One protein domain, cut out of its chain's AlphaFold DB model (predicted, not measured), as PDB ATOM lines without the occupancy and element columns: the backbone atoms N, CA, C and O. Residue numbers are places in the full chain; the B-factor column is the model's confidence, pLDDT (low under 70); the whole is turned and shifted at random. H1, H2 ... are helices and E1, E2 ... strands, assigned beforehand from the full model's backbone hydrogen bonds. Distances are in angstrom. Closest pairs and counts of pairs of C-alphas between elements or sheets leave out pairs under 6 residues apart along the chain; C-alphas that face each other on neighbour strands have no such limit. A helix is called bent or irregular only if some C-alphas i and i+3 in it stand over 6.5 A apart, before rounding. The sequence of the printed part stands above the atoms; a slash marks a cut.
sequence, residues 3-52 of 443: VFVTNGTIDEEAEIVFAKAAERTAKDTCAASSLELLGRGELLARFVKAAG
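This is residues 3 to 52 of the 443 residues of an uncharacterized protein of Brevundimonas variabilis (UniProt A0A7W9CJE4). This is a flat, loose piece: two short parallel strands, E1 and E2, with one helix, H1, running beside E2, and an arm formed by residues 44 to 52 of H2 that sticks out past the strands. The arm's tip at residue 52 and the loop around residue 29 are at the two ends of the longest axis. The printed part has 50 residues, with two named helices and two named strands in the order E1, H1, E2, H2; the class is mixed, helices and strands. The sheet has the order E1, E2 and is parallel. The radius of gyration of the C-alphas is 13.0 A, and the C-alphas span 39 by 25 by 11 A.

Begin at the first printed residue with strand E1, residues 3 to 5, and set it beside strand E2, residues 35 to 38. The two are parallel neighbours, with 25 degrees between their N-to-C directions. C-alphas 4 and 37 face each other at 4.9 A. Look at N 4 and O 36, 2.8 A apart, and at N 38 and O 4, 2.9 A apart; both pairs are within hydrogen-bond range. Between these strands along the chain comes helix H1, residues 12 to 25, and E1, H1 and E2 form a strand-helix-strand unit, two parallel neighbour strands with a helix between them along the chain, whose crossover is right-handed. H1 and E2 have 5 pairs of C-alphas within 8 A, the closest being those of Ala 22 and Leu 35, 5.2 A apart. Helix H2, residues 42 to 52, has one C-alpha pair within 8 A of E1, that of Leu 43 and Val 5, 7.6 A apart. H1 and H2 are apart. Every O i to N i+4 pair in H1 is within hydrogen-bond range, and 6 of 7 in H2.

Find C-alpha 3 at (288.314, 158.606, 448.319), where E1 begins; it is 6.4 A long. H1 runs 20.2 A from C-alpha 12 at (272.180, 164.825, 442.590) to C-alpha 25. E2 covers 10.0 A from C-alpha 35 to C-alpha 38. H2 runs 16.8 A from C-alpha 42 to C-alpha 52 at (288.245, 159.018, 471.462), and it is irregular: C-alphas 49 and 52 are 7.2 A apart.

The two C-alphas farthest apart are those of Thr 29 and Gly 52, 39.8 A. Residues 44 to 52, which belong to H2, stand free; the body without them spans 32 by 20 by 9 A. The printed part has no cut. The link from E2 to H2 is tight, the other two are short, and no link is long. The mean pLDDT of the printed part is 73.9; look for values under 70 at residues 7 to 9, 26, 28, 30 to 32, 41, 44 and 47 to 52 of this model.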
ATOM      1  N   VAL A   3     289.338 157.916 447.524       77.88
ATOM      2  CA  VAL A   3     288.314 158.606 448.319       77.88
ATOM      3  C   VAL A   3     288.271 160.059 447.884       77.88
ATOM      4  O   VAL A   3     289.304 160.726 447.864       77.88
ATOM      5  N   PHE A   4     287.086 160.548 447.539       75.50
ATOM      6  CA  PHE A   4     286.865 161.942 447.193       75.50
ATOM      7  C   PHE A   4     286.111 162.627 448.323       75.50
ATOM      8  O   PHE A   4     285.023 162.201 448.705       75.50
ATOM      9  N   VAL A   5     286.703 163.680 448.877       76.94
ATOM     10  CA  VAL A   5     286.147 164.419 450.013       76.94
ATOM     11  C   VAL A   5     285.714 165.791 449.527       76.94
ATOM     12  O   VAL A   5     286.508 166.508 448.920       76.94
ATOM     13  N   THR A   6     284.468 166.173 449.806       75.06
ATOM     14  CA  THR A   6     283.955 167.507 449.479       75.06
ATOM     15  C   THR A   6     283.498 168.267 450.725       75.06
ATOM     16  O   THR A   6     282.921 167.704 451.655       75.06
ATOM     17  N   ASN A   7     283.745 169.581 450.732       66.25
ATOM     18  CA  ASN A   7     283.212 170.509 451.735       66.25
ATOM     19  C   ASN A   7     281.785 170.990 451.403       66.25
ATOM     20  O   ASN A   7     281.164 171.668 452.226       66.25
ATOM     21  N   GLY A   8     281.259 170.657 450.219       69.25
ATOM     22  CA  GLY A   8     279.909 170.996 449.768       69.25
ATOM     23  C   GLY A   8     278.887 169.892 450.047       69.25
ATOM     24  O   GLY A   8     279.235 168.720 450.196       69.25
ATOM     25  N   THR A   9     277.608 170.263 450.125       69.31
ATOM     26  CA  THR A   9     276.518 169.289 449.968       69.31
ATOM     27  C   THR A   9     276.600 168.719 448.565       69.31
ATOM     28  O   THR A   9     276.673 169.490 447.611       69.31
ATOM     29  N   ILE A  10     276.628 167.395 448.459       73.81
ATOM     30  CA  ILE A  10     276.645 166.720 447.168       73.81
ATOM     31  C   ILE A  10     275.233 166.830 446.597       73.81
ATOM     32  O   ILE A  10     274.260 166.417 447.221       73.81
ATOM     33  N   ASP A  11     275.142 167.467 445.447       78.06
ATOM     34  CA  ASP A  11     273.963 167.578 444.611       78.06
ATOM     35  C   ASP A  11     273.797 166.324 443.737       78.06
ATOM     36  O   ASP A  11     274.760 165.635 443.401       78.06
ATOM     37  N   GLU A  12     272.554 166.031 443.349       76.88
ATOM     38  CA  GLU A  12     272.180 164.825 442.590       76.88
ATOM     39  C   GLU A  12     272.991 164.679 441.284       76.88
ATOM     40  O   GLU A  12     273.387 163.582 440.887       76.88
ATOM     41  N   GLU A  13     273.324 165.799 440.636       77.38
ATOM     42  CA  GLU A  13     274.166 165.817 439.434       77.38
ATOM     43  C   GLU A  13     275.607 165.363 439.720       77.38
ATOM     44  O   GLU A  13     276.187 164.610 438.931       77.38
ATOM     45  N   ALA A  14     276.175 165.764 440.861       74.38
ATOM     46  CA  ALA A  14     277.501 165.334 441.290       74.38
ATOM     47  C   ALA A  14     277.512 163.848 441.678       74.38
ATOM     48  O   ALA A  14     278.465 163.146 441.327       74.38
ATOM     49  N   GLU A  15     276.449 163.331 442.308       77.12
ATOM     50  CA  GLU A  15     276.306 161.891 442.584       77.12
ATOM     51  C   GLU A  15     276.295 161.064 441.296       77.12
ATOM     52  O   GLU A  15     276.989 160.051 441.208       77.12
ATOM     53  N   ILE A  16     275.583 161.517 440.259       80.56
ATOM     54  CA  ILE A  16     275.541 160.833 438.958       80.56
ATOM     55  C   ILE A  16     276.925 160.818 438.296       80.56
ATOM     56  O   ILE A  16     277.329 159.809 437.706       80.56
ATOM     57  N   VAL A  17     277.674 161.922 438.377       82.31
ATOM     58  CA  VAL A  17     279.050 161.990 437.857       82.31
ATOM     59  C   VAL A  17     279.969 161.044 438.634       82.31
ATOM     60  O   VAL A  17     280.760 160.325 438.015       82.31
ATOM     61  N   PHE A  18     279.830 160.979 439.960       80.38
ATOM     62  CA  PHE A  18     280.591 160.057 440.803       80.38
ATOM     63  C   PHE A  18     280.241 158.596 440.555       80.38
ATOM     64  O   PHE A  18     281.151 157.779 440.455       80.38
ATOM     65  N   ALA A  19     278.966 158.260 440.375       79.31
ATOM     66  CA  ALA A  19     278.533 156.911 440.027       79.31
ATOM     67  C   ALA A  19     279.154 156.463 438.695       79.31
ATOM     68  O   ALA A  19     279.750 155.389 438.612       79.31
ATOM     69  N   LYS A  20     279.144 157.335 437.677       81.56
ATOM     70  CA  LYS A  20     279.814 157.078 436.388       81.56
ATOM     71  C   LYS A  20     281.334 156.947 436.523       81.56
ATOM     72  O   LYS A  20     281.959 156.189 435.780       81.56
ATOM     73  N   ALA A  21     281.957 157.693 437.434       78.75
ATOM     74  CA  ALA A  21     283.384 157.575 437.725       78.75
ATOM     75  C   ALA A  21     283.707 156.279 438.492       78.75
ATOM     76  O   ALA A  21     284.701 155.621 438.188       78.75
ATOM     77  N   ALA A  22     282.844 155.866 439.418       78.62
ATOM     78  CA  ALA A  22     282.954 154.612 440.151       78.62
ATOM     79  C   ALA A  22     282.792 153.404 439.215       78.62
ATOM     80  O   ALA A  22     283.589 152.475 439.285       78.62
ATOM     81  N   GLU A  23     281.878 153.442 438.243       79.62
ATOM     82  CA  GLU A  23     281.767 152.405 437.203       79.62
ATOM     83  C   GLU A  23     283.065 152.231 436.395       79.62
ATOM     84  O   GLU A  23     283.387 151.133 435.941       79.62
ATOM     85  N   ARG A  24     283.862 153.298 436.231       76.75
ATOM     86  CA  ARG A  24     285.169 153.213 435.559       76.75
ATOM     87  C   ARG A  24     286.226 152.499 436.396       76.75
ATOM     88  O   ARG A  24     287.145 151.949 435.798       76.75
ATOM     89  N   THR A  25     286.080 152.456 437.721       75.06
ATOM     90  CA  THR A  25     286.979 151.689 438.606       75.06
ATOM     91  C   THR A  25     286.829 150.175 438.448       75.06
ATOM     92  O   THR A  25     287.737 149.435 438.801       75.06
ATOM     93  N   ALA A  26     285.738 149.705 437.831       68.06
ATOM     94  CA  ALA A  26     285.540 148.295 437.486       68.06
ATOM     95  C   ALA A  26     286.269 147.859 436.197       68.06
ATOM     96  O   ALA A  26     286.178 146.699 435.802       68.06
ATOM     97  N   LYS A  27     286.952 148.778 435.498       75.56
ATOM     98  CA  LYS A  27     287.727 148.465 434.291       75.56
ATOM     99  C   LYS A  27     289.173 148.158 434.665       75.56
ATOM    100  O   LYS A  27     289.783 148.936 435.390       75.56
ATOM    101  N   ASP A  28     289.752 147.126 434.050       69.50
ATOM    102  CA  ASP A  28     291.147 146.696 434.266       69.50
ATOM    103  C   ASP A  28     292.199 147.789 433.992       69.50
ATOM    104  O   ASP A  28     293.346 147.683 434.412       69.50
ATOM    105  N   THR A  29     291.821 148.858 433.287       72.81
ATOM    106  CA  THR A  29     292.693 150.002 432.992       72.81
ATOM    107  C   THR A  29     292.709 151.073 434.084       72.81
ATOM    108  O   THR A  29     293.480 152.028 433.982       72.81
ATOM    109  N   CYS A  30     291.861 150.968 435.111       66.06
ATOM    110  CA  CYS A  30     291.796 151.938 436.198       66.06
ATOM    111  C   CYS A  30     292.675 151.498 437.374       66.06
ATOM    112  O   CYS A  30     292.517 150.408 437.911       66.06
ATOM    113  N   ALA A  31     293.580 152.376 437.817       68.56
ATOM    114  CA  ALA A  31     294.475 152.093 438.942       68.56
ATOM    115  C   ALA A  31     293.745 151.980 440.297       68.56
ATOM    116  O   ALA A  31     294.268 151.396 441.247       68.56
ATOM    117  N   ALA A  32     292.541 152.548 440.415       68.19
ATOM    118  CA  ALA A  32     291.750 152.497 441.637       68.19
ATOM    119  C   ALA A  32     290.766 151.322 441.599       68.19
ATOM    120  O   ALA A  32     289.957 151.222 440.689       68.19
ATOM    121  N   SER A  33     290.788 150.487 442.642       73.69
ATOM    122  CA  SER A  33     289.879 149.340 442.813       73.69
ATOM    123  C   SER A  33     288.450 149.693 443.252       73.69
ATOM    124  O   SER A  33     287.568 148.842 443.225       73.69
ATOM    125  N   SER A  34     288.236 150.918 443.730       78.81
ATOM    126  CA  SER A  34     286.940 151.437 444.179       78.81
ATOM    127  C   SER A  34     287.024 152.954 444.340       78.81
ATOM    128  O   SER A  34     288.118 153.479 444.579       78.81
ATOM    129  N   LEU A  35     285.886 153.640 444.230       79.50
ATOM    130  CA  LEU A  35     285.742 155.077 444.462       79.50
ATOM    131  C   LEU A  35     284.689 155.308 445.556       79.50
ATOM    132  O   LEU A  35     283.556 154.858 445.407       79.50
ATOM    133  N   GLU A  36     285.057 155.991 446.638       82.50
ATOM    134  CA  GLU A  36     284.138 156.396 447.713       82.50
ATOM    135  C   GLU A  36     283.994 157.922 447.715       82.50
ATOM    136  O   GLU A  36     284.989 158.642 447.612       82.50
ATOM    137  N   LEU A  37     282.761 158.414 447.830       78.88
ATOM    138  CA  LEU A  37     282.455 159.836 447.950       78.88
ATOM    139  C   LEU A  37     282.057 160.134 449.398       78.88
ATOM    140  O   LEU A  37     281.123 159.529 449.914       78.88
ATOM    141  N   LEU A  38     282.766 161.061 450.041       79.69
ATOM    142  CA  LEU A  38     282.467 161.521 451.395       79.69
ATOM    143  C   LEU A  38     281.892 162.935 451.346       79.69
ATOM    144  O   LEU A  38     282.572 163.886 450.943       79.69
ATOM    145  N   GLY A  39     280.633 163.055 451.771       76.44
ATOM    146  CA  GLY A  39     279.909 164.320 451.806       76.44
ATOM    147  C   GLY A  39     280.338 165.244 452.943       76.44
ATOM    148  O   GLY A  39     281.053 164.859 453.878       76.44
ATOM    149  N   ARG A  40     279.854 166.492 452.883       71.69
ATOM    150  CA  ARG A  40     280.114 167.514 453.904       71.69
ATOM    151  C   ARG A  40     279.808 166.991 455.306       71.69
ATOM    152  O   ARG A  40     278.684 166.613 455.619       71.69
ATOM    153  N   GLY A  41     280.811 167.051 456.176       67.44
ATOM    154  CA  GLY A  41     280.673 166.677 457.581       67.44
ATOM    155  C   GLY A  41     280.662 165.172 457.842       67.44
ATOM    156  O   GLY A  41     280.761 164.790 459.001       67.44
ATOM    157  N   GLU A  42     280.624 164.310 456.820       75.56
ATOM    158  CA  GLU A  42     280.681 162.858 457.012       75.56
ATOM    159  C   GLU A  42     282.079 162.412 457.446       75.56
ATOM    160  O   GLU A  42     282.215 161.635 458.391       75.56
ATOM    161  N   LEU A  43     283.126 162.983 456.841       71.00
ATOM    162  CA  LEU A  43     284.502 162.778 457.296       71.00
ATOM    163  C   LEU A  43     284.676 163.256 458.745       71.00
ATOM    164  O   LEU A  43     285.246 162.541 459.564       71.00
ATOM    165  N   LEU A  44     284.125 164.430 459.075       69.31
ATOM    166  CA  LEU A  44     284.162 164.969 460.433       69.31
ATOM    167  C   LEU A  44     283.371 164.086 461.408       69.31
ATOM    168  O   LEU A  44     283.847 163.835 462.502       69.31
ATOM    169  N   ALA A  45     282.203 163.568 461.028       74.06
ATOM    170  CA  ALA A  45     281.397 162.682 461.866       74.06
ATOM    171  C   ALA A  45     282.086 161.328 462.096       74.06
ATOM    172  O   ALA A  45     282.115 160.835 463.225       74.06
ATOM    173  N   ARG A  46     282.692 160.750 461.047       72.75
ATOM    174  CA  ARG A  46     283.533 159.547 461.149       72.75
ATOM    175  C   ARG A  46     284.733 159.807 462.062       72.75
ATOM    176  O   ARG A  46     285.006 158.991 462.939       72.75
ATOM    177  N   PHE A  47     285.383 160.962 461.917       66.69
ATOM    178  CA  PHE A  47     286.499 161.373 462.763       66.69
ATOM    179  C   PHE A  47     286.072 161.584 464.219       66.69
ATOM    180  O   PHE A  47     286.675 160.992 465.096       66.69
ATOM    181  N   VAL A  48     284.999 162.329 464.500       67.88
ATOM    182  CA  VAL A  48     284.482 162.574 465.862       67.88
ATOM    183  C   VAL A  48     284.098 161.264 466.550       67.88
ATOM    184  O   VAL A  48     284.406 161.074 467.725       67.88
ATOM    185  N   LYS A  49     283.489 160.325 465.819       69.56
ATOM    186  CA  LYS A  49     283.168 158.988 466.338       69.56
ATOM    187  C   LYS A  49     284.426 158.178 466.679       69.56
ATOM    188  O   LYS A  49     284.398 157.395 467.624       69.56
ATOM    189  N   ALA A  50     285.508 158.369 465.927       65.69
ATOM    190  CA  ALA A  50     286.798 157.718 466.149       65.69
ATOM    191  C   ALA A  50     287.741 158.510 467.077       65.69
ATOM    192  O   ALA A  50     288.721 157.951 467.556       65.69
ATOM    193  N   ALA A  51     287.460 159.783 467.370       61.00
ATOM    194  CA  ALA A  51     288.399 160.709 468.008       61.00
ATOM    195  C   ALA A  51     288.841 160.234 469.397       61.00
ATOM    196  O   ALA A  51     290.017 160.337 469.739       61.00
ATOM    197  N   GLY A  52     287.929 159.618 470.160       61.28
ATOM    198  CA  GLY A  52     288.245 159.018 471.462       61.28
ATOM    199  C   GLY A  52     289.219 157.832 471.401       61.28
ATOM    200  O   GLY A  52     289.758 157.451 472.431       61.28
TER     201      GLY A  52